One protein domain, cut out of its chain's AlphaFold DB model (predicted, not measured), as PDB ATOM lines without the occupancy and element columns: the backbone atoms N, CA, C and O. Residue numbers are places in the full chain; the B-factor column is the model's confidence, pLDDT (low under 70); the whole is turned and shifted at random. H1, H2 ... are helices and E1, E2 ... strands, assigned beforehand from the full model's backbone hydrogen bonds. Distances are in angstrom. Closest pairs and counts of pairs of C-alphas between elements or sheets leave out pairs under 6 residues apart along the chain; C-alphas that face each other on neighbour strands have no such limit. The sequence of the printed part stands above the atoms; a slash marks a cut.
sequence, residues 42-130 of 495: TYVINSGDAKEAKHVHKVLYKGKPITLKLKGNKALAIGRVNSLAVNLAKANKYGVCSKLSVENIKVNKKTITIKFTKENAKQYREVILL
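Overview. This is residues 42 to 130 of the 495 residues of an uncharacterized protein of Eubacterium uniforme (UniProt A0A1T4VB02). A twisted four-stranded sheet is covered on one face by H1 and H2, which cross steeply, making two layers; H3 leads off from E4 to one end of the elongated whole, and the turn of hairpin E3 and E4 makes the other. The printed part has 89 residues, mixed helix and strand, in the order E1 H1 E2 H2 E3 E4 H3. The mixed sheet runs E1 E2 E4 E3. The whole is compact, radius of gyration of the C-alphas 12.1 A, spanning 39 by 22 by 18 A.

Arrangement. E2 (residues 66 to 71) is parallel to E1 (42 to 45), with N 43 and O 67 at 2.9 A, and antiparallel to E4 (111 to 116), with N 68 and O 114 at 2.8 A. E4 and E3 (106 to 108) form an antiparallel hairpin, with N 108 and O 111 at 2.9 A. The sheet is only just strongly twisted, its C-alphas up to 4.3 A off the best plane. H1 (50 to 60), in a right-handed strand-helix-strand unit between parallel neighbours E1 and E2, runs along the strands at a height over the sheet of 9.9 A. H2 (74 to 92), on the same face at 9.6 A, runs slantwise to E2, 37 degrees on the local plane; E2, H2, E3 is a split right-handed unit, with E4 between its strands. H2 touches H1 with residues 84 to 92 alone, the closest C-alphas, Ala 53 and Leu 88, 4.8 A apart; at 71 degrees they are only just about perpendicular. H3 (118 to 130) touches H1 with residues 121 to 125 alone, the closest C-alphas, Leu 60 and Ala 121, 4.8 A apart, and only grazes the sheet. In H1, H2 and H3 every O i to N i+4 pair is within hydrogen-bond range.

Along the chain. E1 begins at C-alpha 42 (39.588, 12.287, 230.342); H3, 18.3 A long, ends at C-alpha 130 (24.598, 34.949, 227.162). H2 measures 27.0 A, E4 16.6 A, E2 16.2 A and H1 15.1 A.

Size, cuts and confidence. The C-alphas farthest apart, those of Lys 109 and Leu 130, are 39.9 A apart. The printed part has no cut, and H2 to E3 is the long link, 13 residues. The pLDDT is under 70 at residues 97 to 107, 109 and 130.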
ATOM      1  N   THR A  42      39.118  12.879 231.599       92.94
ATOM      2  CA  THR A  42      39.588  12.287 230.342       92.94
ATOM      3  C   THR A  42      38.493  11.405 229.766       92.94
ATOM      4  O   THR A  42      38.184  10.362 230.333       92.94
ATOM      5  N   TYR A  43      37.942  11.806 228.623       93.56
ATOM      6  CA  TYR A  43      36.858  11.102 227.945       93.56
ATOM      7  C   TYR A  43      37.340  10.516 226.614       93.56
ATOM      8  O   TYR A  43      38.088  11.161 225.877       93.56
ATOM      9  N   VAL A  44      36.934   9.286 226.292       93.44
ATOM     10  CA  VAL A  44      37.303   8.622 225.032       93.44
ATOM     11  C   VAL A  44      36.163   8.780 224.030       93.44
ATOM     12  O   VAL A  44      35.053   8.345 224.308       93.44
ATOM     13  N   ILE A  45      36.455   9.383 222.876       92.44
ATOM     14  CA  ILE A  45      35.513   9.581 221.766       92.44
ATOM     15  C   ILE A  45      35.688   8.429 220.775       92.44
ATOM     16  O   ILE A  45      36.774   8.239 220.208       92.44
ATOM     17  N   ASN A  46      34.623   7.663 220.566       90.75
ATOM     18  CA  ASN A  46      34.597   6.465 219.729       90.75
ATOM     19  C   ASN A  46      33.830   6.691 218.420       90.75
ATOM     20  O   ASN A  46      34.108   6.008 217.438       90.75
ATOM     21  N   SER A  47      32.903   7.647 218.381       90.62
ATOM     22  CA  SER A  47      32.010   7.898 217.237       90.62
ATOM     23  C   SER A  47      31.844   9.391 216.926       90.62
ATOM     24  O   SER A  47      31.649   9.758 215.768       90.62
ATOM     25  N   GLY A  48      31.946  10.257 217.938       87.44
ATOM     26  CA  GLY A  48      31.530  11.658 217.850       87.44
ATOM     27  C   GLY A  48      30.007  11.834 217.870       87.44
ATOM     28  O   GLY A  48      29.513  12.883 217.465       87.44
ATOM     29  N   ASP A  49      29.254  10.813 218.292       92.75
ATOM     30  CA  ASP A  49      27.789  10.800 218.235       92.75
ATOM     31  C   ASP A  49      27.101  11.766 219.225       92.75
ATOM     32  O   ASP A  49      27.719  12.433 220.060       92.75
ATOM     33  N   ALA A  50      25.769  11.831 219.152       91.50
ATOM     34  CA  ALA A  50      24.950  12.688 220.004       91.50
ATOM     35  C   ALA A  50      25.012  12.350 221.511       91.50
ATOM     36  O   ALA A  50      24.720  13.223 222.332       91.50
ATOM     37  N   LYS A  51      25.367  11.122 221.911       95.44
ATOM     38  CA  LYS A  51      25.551  10.724 223.318       95.44
ATOM     39  C   LYS A  51      26.900  11.227 223.829       95.44
ATOM     40  O   LYS A  51      26.937  11.862 224.885       95.44
ATOM     41  N   GLU A  52      27.971  11.020 223.063       94.88
ATOM     42  CA  GLU A  52      29.306  11.553 223.366       94.88
ATOM     43  C   GLU A  52      29.274  13.097 223.407       94.88
ATOM     44  O   GLU A  52      29.726  13.710 224.375       94.88
ATOM     45  N   ALA A  53      28.617  13.741 222.438       92.69
ATOM     46  CA  ALA A  53      28.447  15.195 222.394       92.69
ATOM     47  C   ALA A  53      27.641  15.768 223.576       92.69
ATOM     48  O   ALA A  53      28.031  16.788 224.149       92.69
ATOM     49  N   LYS A  54      26.541  15.115 223.988       95.19
ATOM     50  CA  LYS A  54      25.776  15.504 225.192       95.19
ATOM     51  C   LYS A  54      26.633  15.439 226.456       95.19
ATOM     52  O   LYS A  54      26.488  16.297 227.328       95.19
ATOM     53  N   HIS A  55      27.524  14.452 226.557       95.69
ATOM     54  CA  HIS A  55      28.454  14.343 227.680       95.69
ATOM     55  C   HIS A  55      29.483  15.479 227.678       95.69
ATOM     56  O   HIS A  55      29.592  16.198 228.670       95.69
ATOM     57  N   VAL A  56      30.152  15.723 226.545       94.12
ATOM     58  CA  VAL A  56      31.113  16.834 226.402       94.12
ATOM     59  C   VAL A  56      30.451  18.185 226.708       94.12
ATOM     60  O   VAL A  56      30.983  18.955 227.509       94.12
ATOM     61  N   HIS A  57      29.247  18.442 226.184       94.38
ATOM     62  CA  HIS A  57      28.458  19.633 226.520       94.38
ATOM     63  C   HIS A  57      28.201  19.751 228.032       94.38
ATOM     64  O   HIS A  57      28.416  20.816 228.609       94.38
ATOM     65  N   LYS A  58      27.787  18.665 228.702       95.81
ATOM     66  CA  LYS A  58      27.504  18.638 230.150       95.81
ATOM     67  C   LYS A  58      28.733  18.960 231.008       95.81
ATOM     68  O   LYS A  58      28.568  19.527 232.092       95.81
ATOM     69  N   VAL A  59      29.940  18.607 230.562       94.81
ATOM     70  CA  VAL A  59      31.195  18.934 231.263       94.81
ATOM     71  C   VAL A  59      31.607  20.385 230.994       94.81
ATOM     72  O   VAL A  59      31.809  21.146 231.945       94.81
ATOM     73  N   LEU A  60      31.630  20.810 229.725       91.81
ATOM     74  CA  LEU A  60      32.004  22.176 229.341       91.81
ATOM     75  C   LEU A  60      31.033  23.230 229.896       91.81
ATOM     76  O   LEU A  60      31.472  24.244 230.423       91.81
ATOM     77  N   TYR A  61      29.720  22.978 229.882       92.81
ATOM     78  CA  TYR A  61      28.710  23.894 230.432       92.81
ATOM     79  C   TYR A  61      28.829  24.084 231.957       92.81
ATOM     80  O   TYR A  61      28.388  25.096 232.500       92.81
ATOM     81  N   LYS A  62      29.484  23.156 232.671       93.69
ATOM     82  CA  LYS A  62      29.850  23.337 234.088       93.69
ATOM     83  C   LYS A  62      31.105  24.201 234.283       93.69
ATOM     84  O   LYS A  62      31.445  24.495 235.425       93.69
ATOM     85  N   GLY A  63      31.783  24.617 233.211       88.81
ATOM     86  CA  GLY A  63      33.069  25.318 233.259       88.81
ATOM     87  C   GLY A  63      34.240  24.415 233.664       88.81
ATOM     88  O   GLY A  63      35.237  24.912 234.184       88.81
ATOM     89  N   LYS A  64      34.115  23.089 233.491       91.62
ATOM     90  CA  LYS A  64      35.162  22.124 233.857       91.62
ATOM     91  C   LYS A  64      36.054  21.782 232.653       91.62
ATOM     92  O   LYS A  64      35.517  21.561 231.568       91.62
ATOM     93  N   PRO A  65      37.388  21.689 232.830       90.94
ATOM     94  CA  PRO A  65      38.286  21.211 231.783       90.94
ATOM     95  C   PRO A  65      38.017  19.738 231.438       90.94
ATOM     96  O   PRO A  65      37.672  18.939 232.311       90.94
ATOM     97  N   ILE A  66      38.226  19.375 230.171       92.56
ATOM     98  CA  ILE A  66      38.049  18.009 229.656       92.56
ATOM     99  C   ILE A  66      39.115  17.693 228.596       92.56
ATOM    100  O   ILE A  66      39.445  18.519 227.747       92.56
ATOM    101  N   THR A  67      39.674  16.489 228.648       91.31
ATOM    102  CA  THR A  67      40.624  15.953 227.669       91.31
ATOM    103  C   THR A  67      39.942  14.854 226.867       91.31
ATOM    104  O   THR A  67      39.631  13.792 227.399       91.31
ATOM    105  N   LEU A  68      39.726  15.085 225.578       91.00
ATOM    106  CA  LEU A  68      39.156  14.100 224.666       91.00
ATOM    107  C   LEU A  68      40.272  13.251 224.055       91.00
ATOM    108  O   LEU A  68      41.246  13.794 223.534       91.00
ATOM    109  N   LYS A  69      40.128  11.927 224.085       91.06
ATOM    110  CA  LYS A  69      41.020  10.977 223.409       91.06
ATOM    111  C   LYS A  69      40.258  10.265 222.298       91.06
ATOM    112  O   LYS A  69      39.336   9.505 222.575       91.06
ATOM    113  N   LEU A  70      40.661  10.475 221.052       88.94
ATOM    114  CA  LEU A  70      40.114   9.783 219.886       88.94
ATOM    115  C   LEU A  70      41.067   8.652 219.494       88.94
ATOM    116  O   LEU A  70      42.241   8.902 219.216       88.94
ATOM    117  N   LYS A  71      40.582   7.408 219.474       82.00
ATOM    118  CA  LYS A  71      41.345   6.264 218.942       82.00
ATOM    119  C   LYS A  71      41.235   6.223 217.413       82.00
ATOM    120  O   LYS A  71      40.198   6.603 216.873       82.00
ATOM    121  N   GLY A  72      42.251   5.698 216.730       76.81
ATOM    122  CA  GLY A  72      42.218   5.421 215.288       76.81
ATOM    123  C   GLY A  72      43.341   6.088 214.494       76.81
ATOM    124  O   GLY A  72      44.230   6.728 215.059       76.81
ATOM    125  N   ASN A  73      43.301   5.917 213.168       81.25
ATOM    126  CA  ASN A  73      44.181   6.634 212.245       81.25
ATOM    127  C   ASN A  73      43.764   8.118 212.119       81.25
ATOM    128  O   ASN A  73      42.690   8.519 212.576       81.25
ATOM    129  N   LYS A  74      44.622   8.945 211.503       79.56
ATOM    130  CA  LYS A  74      44.419  10.403 211.411       79.56
ATOM    131  C   LYS A  74      43.087  10.774 210.741       79.56
ATOM    132  O   LYS A  74      42.375  11.619 211.273       79.56
ATOM    133  N   ALA A  75      42.735  10.127 209.629       79.38
ATOM    134  CA  ALA A  75      41.507  10.410 208.881       79.38
ATOM    135  C   ALA A  75      40.239  10.086 209.691       79.38
ATOM    136  O   ALA A  75      39.370  10.942 209.851       79.38
ATOM    137  N   LEU A  76      40.170   8.890 210.288       81.56
ATOM    138  CA  LEU A  76      39.041   8.467 211.121       81.56
ATOM    139  C   LEU A  76      38.860   9.380 212.342       81.56
ATOM    140  O   LEU A  76      37.737   9.712 212.720       81.56
ATOM    141  N   ALA A  77      39.964   9.806 212.956       81.44
ATOM    142  CA  ALA A  77      39.915  10.717 214.088       81.44
ATOM    143  C   ALA A  77      39.467  12.136 213.681       81.44
ATOM    144  O   ALA A  77      38.674  12.722 214.411       81.44
ATOM    145  N   ILE A  78      39.870  12.661 212.515       79.69
ATOM    146  CA  ILE A  78      39.340  13.931 211.973       79.69
ATOM    147  C   ILE A  78      37.824  13.831 211.735       79.69
ATOM    148  O   ILE A  78      37.079  14.689 212.204       79.69
ATOM    149  N   GLY A  79      37.345  12.751 211.104       82.56
ATOM    150  CA  GLY A  79      35.907  12.525 210.904       82.56
ATOM    151  C   GLY A  79      35.115  12.516 212.219       82.56
ATOM    152  O   GLY A  79      34.061  13.144 212.320       82.56
ATOM    153  N   ARG A  80      35.663  11.887 213.269       87.12
ATOM    154  CA  ARG A  80      35.077  11.889 214.623       87.12
ATOM    155  C   ARG A  80      35.080  13.272 215.281       87.12
ATOM    156  O   ARG A  80      34.125  13.586 215.985       87.12
ATOM    157  N   VAL A  81      36.099  14.106 215.052       83.62
ATOM    158  CA  VAL A  81      36.129  15.501 215.542       83.62
ATOM    159  C   VAL A  81      35.051  16.344 214.860       83.62
ATOM    160  O   VAL A  81      34.322  17.052 215.551       83.62
ATOM    161  N   ASN A  82      34.891  16.221 213.540       82.25
ATOM    162  CA  ASN A  82      33.867  16.952 212.790       82.25
ATOM    163  C   ASN A  82      32.449  16.512 213.201       82.25
ATOM    164  O   ASN A  82      31.603  17.355 213.497       82.25
ATOM    165  N   SER A  83      32.216  15.199 213.313       86.00
ATOM    166  CA  SER A  83      30.968  14.623 213.839       86.00
ATOM    167  C   SER A  83      30.654  15.148 215.247       86.00
ATOM    168  O   SER A  83      29.555  15.648 215.502       86.00
ATOM    169  N   LEU A  84      31.652  15.146 216.141       86.94
ATOM    170  CA  LEU A  84      31.513  15.679 217.493       86.94
ATOM    171  C   LEU A  84      31.188  17.179 217.492       86.94
ATOM    172  O   LEU A  84      30.353  17.594 218.286       86.94
ATOM    173  N   ALA A  85      31.799  17.985 216.618       82.38
ATOM    174  CA  ALA A  85      31.523  19.420 216.518       82.38
ATOM    175  C   ALA A  85      30.048  19.690 216.163       82.38
ATOM    176  O   ALA A  85      29.359  20.420 216.881       82.38
ATOM    177  N   VAL A  86      29.545  19.029 215.113       82.44
ATOM    178  CA  VAL A  86      28.144  19.124 214.666       82.44
ATOM    179  C   VAL A  86      27.186  18.656 215.765       82.44
ATOM    180  O   VAL A  86      26.219  19.345 216.101       82.44
ATOM    181  N   ASN A  87      27.465  17.510 216.387       86.50
ATOM    182  CA  ASN A  87      26.617  16.976 217.450       86.50
ATOM    183  C   ASN A  87      26.691  17.806 218.744       86.50
ATOM    184  O   ASN A  87      25.698  17.884 219.467       86.50
ATOM    185  N   LEU A  88      27.811  18.480 219.032       84.88
ATOM    186  CA  LEU A  88      27.962  19.387 220.176       84.88
ATOM    187  C   LEU A  88      27.119  20.656 219.994       84.88
ATOM    188  O   LEU A  88      26.489  21.100 220.959       84.88
ATOM    189  N   ALA A  89      27.056  21.194 218.770       79.44
ATOM    190  CA  ALA A  89      26.173  22.302 218.400       79.44
ATOM    191  C   ALA A  89      24.694  21.940 218.633       79.44
ATOM    192  O   ALA A  89      23.974  22.661 219.332       79.44
ATOM    193  N   LYS A  90      24.273  20.763 218.140       82.75
ATOM    194  CA  LYS A  90      22.926  20.205 218.369       82.75
ATOM    195  C   LYS A  90      22.642  19.977 219.861       82.75
ATOM    196  O   LYS A  90      21.582  20.361 220.353       82.75
ATOM    197  N   ALA A  91      23.592  19.410 220.609       85.56
ATOM    198  CA  ALA A  91      23.429  19.082 222.027       85.56
ATOM    199  C   ALA A  91      23.170  20.313 222.912       85.56
ATOM    200  O   ALA A  91      22.400  20.213 223.870       85.56
ATOM    201  N   ASN A  92      23.768  21.465 222.589       82.38
ATOM    202  CA  ASN A  92      23.573  22.687 223.372       82.38
ATOM    203  C   ASN A  92      22.327  23.506 222.995       82.38
ATOM    204  O   ASN A  92      21.963  24.396 223.756       82.38
ATOM    205  N   LYS A  93      21.639  23.192 221.886       80.75
ATOM    206  CA  LYS A  93      20.429  23.888 221.383       80.75
ATOM    207  C   LYS A  93      20.596  25.372 221.006       80.75
ATOM    208  O   LYS A  93      19.614  25.997 220.609       80.75
ATOM    209  N   TYR A  94      21.799  25.933 221.122       74.38
ATOM    210  CA  TYR A  94      22.126  27.314 220.746       74.38
ATOM    211  C   TYR A  94      23.145  27.384 219.594       74.38
ATOM    212  O   TYR A  94      23.595  28.470 219.252       74.38
ATOM    213  N   GLY A  95      23.533  26.243 219.010       72.19
ATOM    214  CA  GLY A  95      24.480  26.185 217.891       72.19
ATOM    215  C   GLY A  95      25.939  26.467 218.266       72.19
ATOM    216  O   GLY A  95      26.774  26.589 217.379       72.19
ATOM    217  N   VAL A  96      26.279  26.559 219.560       71.44
ATOM    218  CA  VAL A  96      27.629  26.962 219.993       71.44
ATOM    219  C   VAL A  96      28.651  25.868 219.679       71.44
ATOM    220  O   VAL A  96      28.767  24.878 220.408       71.44
ATOM    221  N   CYS A  97      29.416  26.066 218.611       67.06
ATOM    222  CA  CYS A  97      30.613  25.296 218.306       67.06
ATOM    223  C   CYS A  97      31.798  25.878 219.078       67.06
ATOM    224  O   CYS A  97      32.230  26.999 218.820       67.06
ATOM    225  N   SER A  98      32.377  25.103 219.995       63.66
ATOM    226  CA  SER A  98      33.747  25.398 220.423       63.66
ATOM    227  C   SER A  98      34.696  25.104 219.256       63.66
ATOM    228  O   SER A  98      34.570  24.043 218.641       63.66
ATOM    229  N   LYS A  99      35.618  26.027 218.935       61.69
ATOM    230  CA  LYS A  99      36.641  25.841 217.889       61.69
ATOM    231  C   LYS A  99      37.527  24.661 218.314       61.69
ATOM    232  O   LYS A  99      38.452  24.818 219.105       61.69
ATOM    233  N   LEU A 100      37.194  23.459 217.836       60.44
ATOM    234  CA  LEU A 100      37.947  22.215 218.019       60.44
ATOM    235  C   LEU A 100      39.217  22.273 217.153       60.44
ATOM    236  O   LEU A 100      39.390  21.478 216.231       60.44
ATOM    237  N   SER A 101      40.074  23.270 217.395       49.03
ATOM    238  CA  SER A 101      41.241  23.497 216.552       49.03
ATOM    239  C   SER A 101      42.223  22.334 216.676       49.03
ATOM    240  O   SER A 101      42.532  21.819 217.758       49.03
ATOM    241  N   VAL A 102      42.722  21.915 215.514       47.47
ATOM    242  CA  VAL A 102      43.674  20.810 215.350       47.47
ATOM    243  C   VAL A 102      45.024  21.123 216.021       47.47
ATOM    244  O   VAL A 102      45.831  20.234 216.248       47.47
ATOM    245  N   GLU A 103      45.260  22.363 216.439       42.94
ATOM    246  CA  GLU A 103      46.497  22.838 217.073       42.94
ATOM    247  C   GLU A 103      46.794  22.155 218.418       42.94
ATOM    248  O   GLU A 103      47.951  22.022 218.808       42.94
ATOM    249  N   ASN A 104      45.765  21.659 219.117       46.56
ATOM    250  CA  ASN A 104      45.938  20.887 220.353       46.56
ATOM    251  C   ASN A 104      46.140  19.378 220.115       46.56
ATOM    252  O   ASN A 104      46.335  18.628 221.077       46.56
ATOM    253  N   ILE A 105      46.104  18.916 218.859       56.47
ATOM    254  CA  ILE A 105      46.167  17.497 218.500       56.47
ATOM    255  C   ILE A 105      47.600  16.965 218.583       56.47
ATOM    256  O   ILE A 105      48.369  16.948 217.623       56.47
ATOM    257  N   LYS A 106      47.933  16.397 219.747       61.00
ATOM    258  CA  LYS A 106      49.051  15.449 219.846       61.00
ATOM    259  C   LYS A 106      48.638  14.126 219.198       61.00
ATOM    260  O   LYS A 106      47.898  13.346 219.801       61.00
ATOM    261  N   VAL A 107      49.115  13.886 217.975       62.28
ATOM    262  CA  VAL A 107      49.014  12.587 217.295       62.28
ATOM    263  C   VAL A 107      50.115  11.670 217.825       62.28
ATOM    264  O   VAL A 107      51.291  11.899 217.567       62.28
ATOM    265  N   ASN A 108      49.749  10.602 218.531       70.81
ATOM    266  CA  ASN A 108      50.671   9.513 218.857       70.81
ATOM    267  C   ASN A 108      50.130   8.210 218.259       70.81
ATOM    268  O   ASN A 108      49.239   7.613 218.864       70.81
ATOM    269  N   LYS A 109      50.651   7.850 217.069       65.69
ATOM    270  CA  LYS A 109      50.462   6.665 216.181       65.69
ATOM    271  C   LYS A 109      49.067   6.006 216.058       65.69
ATOM    272  O   LYS A 109      48.701   5.613 214.957       65.69
ATOM    273  N   LYS A 110      48.298   5.862 217.139       73.56
ATOM    274  CA  LYS A 110      46.943   5.277 217.218       73.56
ATOM    275  C   LYS A 110      45.927   6.155 217.979       73.56
ATOM    276  O   LYS A 110      44.786   5.734 218.182       73.56
ATOM    277  N   THR A 111      46.336   7.341 218.440       75.88
ATOM    278  CA  THR A 111      45.524   8.222 219.296       75.88
ATOM    279  C   THR A 111      45.741   9.697 218.981       75.88
ATOM    280  O   THR A 111      46.880  10.148 218.846       75.88
ATOM    281  N   ILE A 112      44.643  10.449 218.952       82.12
ATOM    282  CA  ILE A 112      44.596  11.912 218.932       82.12
ATOM    283  C   ILE A 112      44.066  12.392 220.284       82.12
ATOM    284  O   ILE A 112      43.107  11.829 220.809       82.12
ATOM    285  N   THR A 113      44.682  13.424 220.859       84.62
ATOM    286  CA  THR A 113      44.216  14.050 222.108       84.62
ATOM    287  C   THR A 113      43.831  15.502 221.853       84.62
ATOM    288  O   THR A 113      44.630  16.222 221.273       84.62
ATOM    289  N   ILE A 114      42.661  15.941 222.318       84.44
ATOM    290  CA  ILE A 114      42.214  17.344 222.300       84.44
ATOM    291  C   ILE A 114      41.995  17.787 223.745       84.44
ATOM    292  O   ILE A 114      41.340  17.083 224.511       84.44
ATOM    293  N   LYS A 115      42.532  18.945 224.135       86.75
ATOM    294  CA  LYS A 115      42.392  19.480 225.495       86.75
ATOM    295  C   LYS A 115      41.543  20.745 225.508       86.75
ATOM    296  O   LYS A 115      41.914  21.747 224.910       86.75
ATOM    297  N   PHE A 116      40.458  20.714 226.270       84.75
ATOM    298  CA  PHE A 116      39.737  21.905 226.697       84.75
ATOM    299  C   PHE A 116      40.280  22.350 228.049       84.75
ATOM    300  O   PHE A 116      40.122  21.658 229.058       84.75
ATOM    301  N   THR A 117      40.934  23.508 228.058       85.50
ATOM    302  CA  THR A 117      41.398  24.154 229.289       85.50
ATOM    303  C   THR A 117      40.209  24.619 230.138       85.50
ATOM    304  O   THR A 117      39.068  24.695 229.671       85.50
ATOM    305  N   LYS A 118      40.481  24.974 231.399       85.06
ATOM    306  CA  LYS A 118      39.500  25.608 232.294       85.06
ATOM    307  C   LYS A 118      38.937  26.893 231.675       85.06
ATOM    308  O   LYS A 118      37.746  27.154 231.804       85.06
ATOM    309  N   GLU A 119      39.768  27.650 230.959       81.31
ATOM    310  CA  GLU A 119      39.364  28.900 230.313       81.31
ATOM    311  C   GLU A 119      38.478  28.658 229.085       81.31
ATOM    312  O   GLU A 119      37.399  29.235 228.997       81.31
ATOM    313  N   ASN A 120      38.830  27.704 228.213       80.94
ATOM    314  CA  ASN A 120      37.986  27.324 227.073       80.94
ATOM    315  C   ASN A 120      36.598  26.838 227.546       80.94
ATOM    316  O   ASN A 120      35.577  27.146 226.931       80.94
ATOM    317  N   ALA A 121      36.546  26.097 228.660       84.12
ATOM    318  CA  ALA A 121      35.294  25.637 229.257       84.12
ATOM    319  C   ALA A 121      34.461  26.786 229.860       84.12
ATOM    320  O   ALA A 121      33.239  26.798 229.694       84.12
ATOM    321  N   LYS A 122      35.090  27.778 230.514       82.19
ATOM    322  CA  LYS A 122      34.401  29.010 230.944       82.19
ATOM    323  C   LYS A 122      33.834  29.774 229.751       82.19
ATOM    324  O   LYS A 122      32.650  30.086 229.765       82.19
ATOM    325  N   GLN A 123      34.638  30.037 228.720       74.50
ATOM    326  CA  GLN A 123      34.209  30.774 227.525       74.50
ATOM    327  C   GLN A 123      32.994  30.104 226.869       74.50
ATOM    328  O   GLN A 123      31.975  30.753 226.640       74.50
ATOM    329  N   TYR A 124      33.048  28.783 226.669       82.12
ATOM    330  CA  TYR A 124      31.923  27.997 226.154       82.12
ATOM    331  C   TYR A 124      30.654  28.133 227.017       82.12
ATOM    332  O   TYR A 124      29.556  28.331 226.493       82.12
ATOM    333  N   ARG A 125      30.797  28.054 228.347       87.06
ATOM    334  CA  ARG A 125      29.692  28.251 229.294       87.06
ATOM    335  C   ARG A 125      29.106  29.663 229.197       87.06
ATOM    336  O   ARG A 125      27.887  29.786 229.113       87.06
ATOM    337  N   GLU A 126      29.934  30.704 229.215       77.44
ATOM    338  CA  GLU A 126      29.463  32.093 229.234       77.44
ATOM    339  C   GLU A 126      28.769  32.492 227.927       77.44
ATOM    340  O   GLU A 126      27.718  33.128 227.982       77.44
ATOM    341  N   VAL A 127      29.243  32.021 226.766       71.75
ATOM    342  CA  VAL A 127      28.535  32.204 225.482       71.75
ATOM    343  C   VAL A 127      27.135  31.576 225.530       71.75
ATOM    344  O   VAL A 127      26.153  32.217 225.156       71.75
ATOM    345  N   ILE A 128      26.993  30.356 226.062       77.00
ATOM    346  CA  ILE A 128      25.677  29.707 226.201       77.00
ATOM    347  C   ILE A 128      24.787  30.446 227.213       77.00
ATOM    348  O   ILE A 128      23.582  30.586 226.989       77.00
ATOM    349  N   LEU A 129      25.347  30.944 228.319       79.38
ATOM    350  CA  LEU A 129      24.597  31.736 229.299       79.38
ATOM    351  C   LEU A 129      24.136  33.080 228.721       79.38
ATOM    352  O   LEU A 129      23.006  33.490 228.996       79.38
ATOM    353  N   LEU A 130      24.955  33.734 227.893       68.38
ATOM    354  CA  LEU A 130      24.598  34.949 227.162       68.38
ATOM    355  C   LEU A 130      23.443  34.684 226.186       68.38
ATOM    356  O   LEU A 130      22.396  35.319 226.305       68.38
TER     357      LEU A 130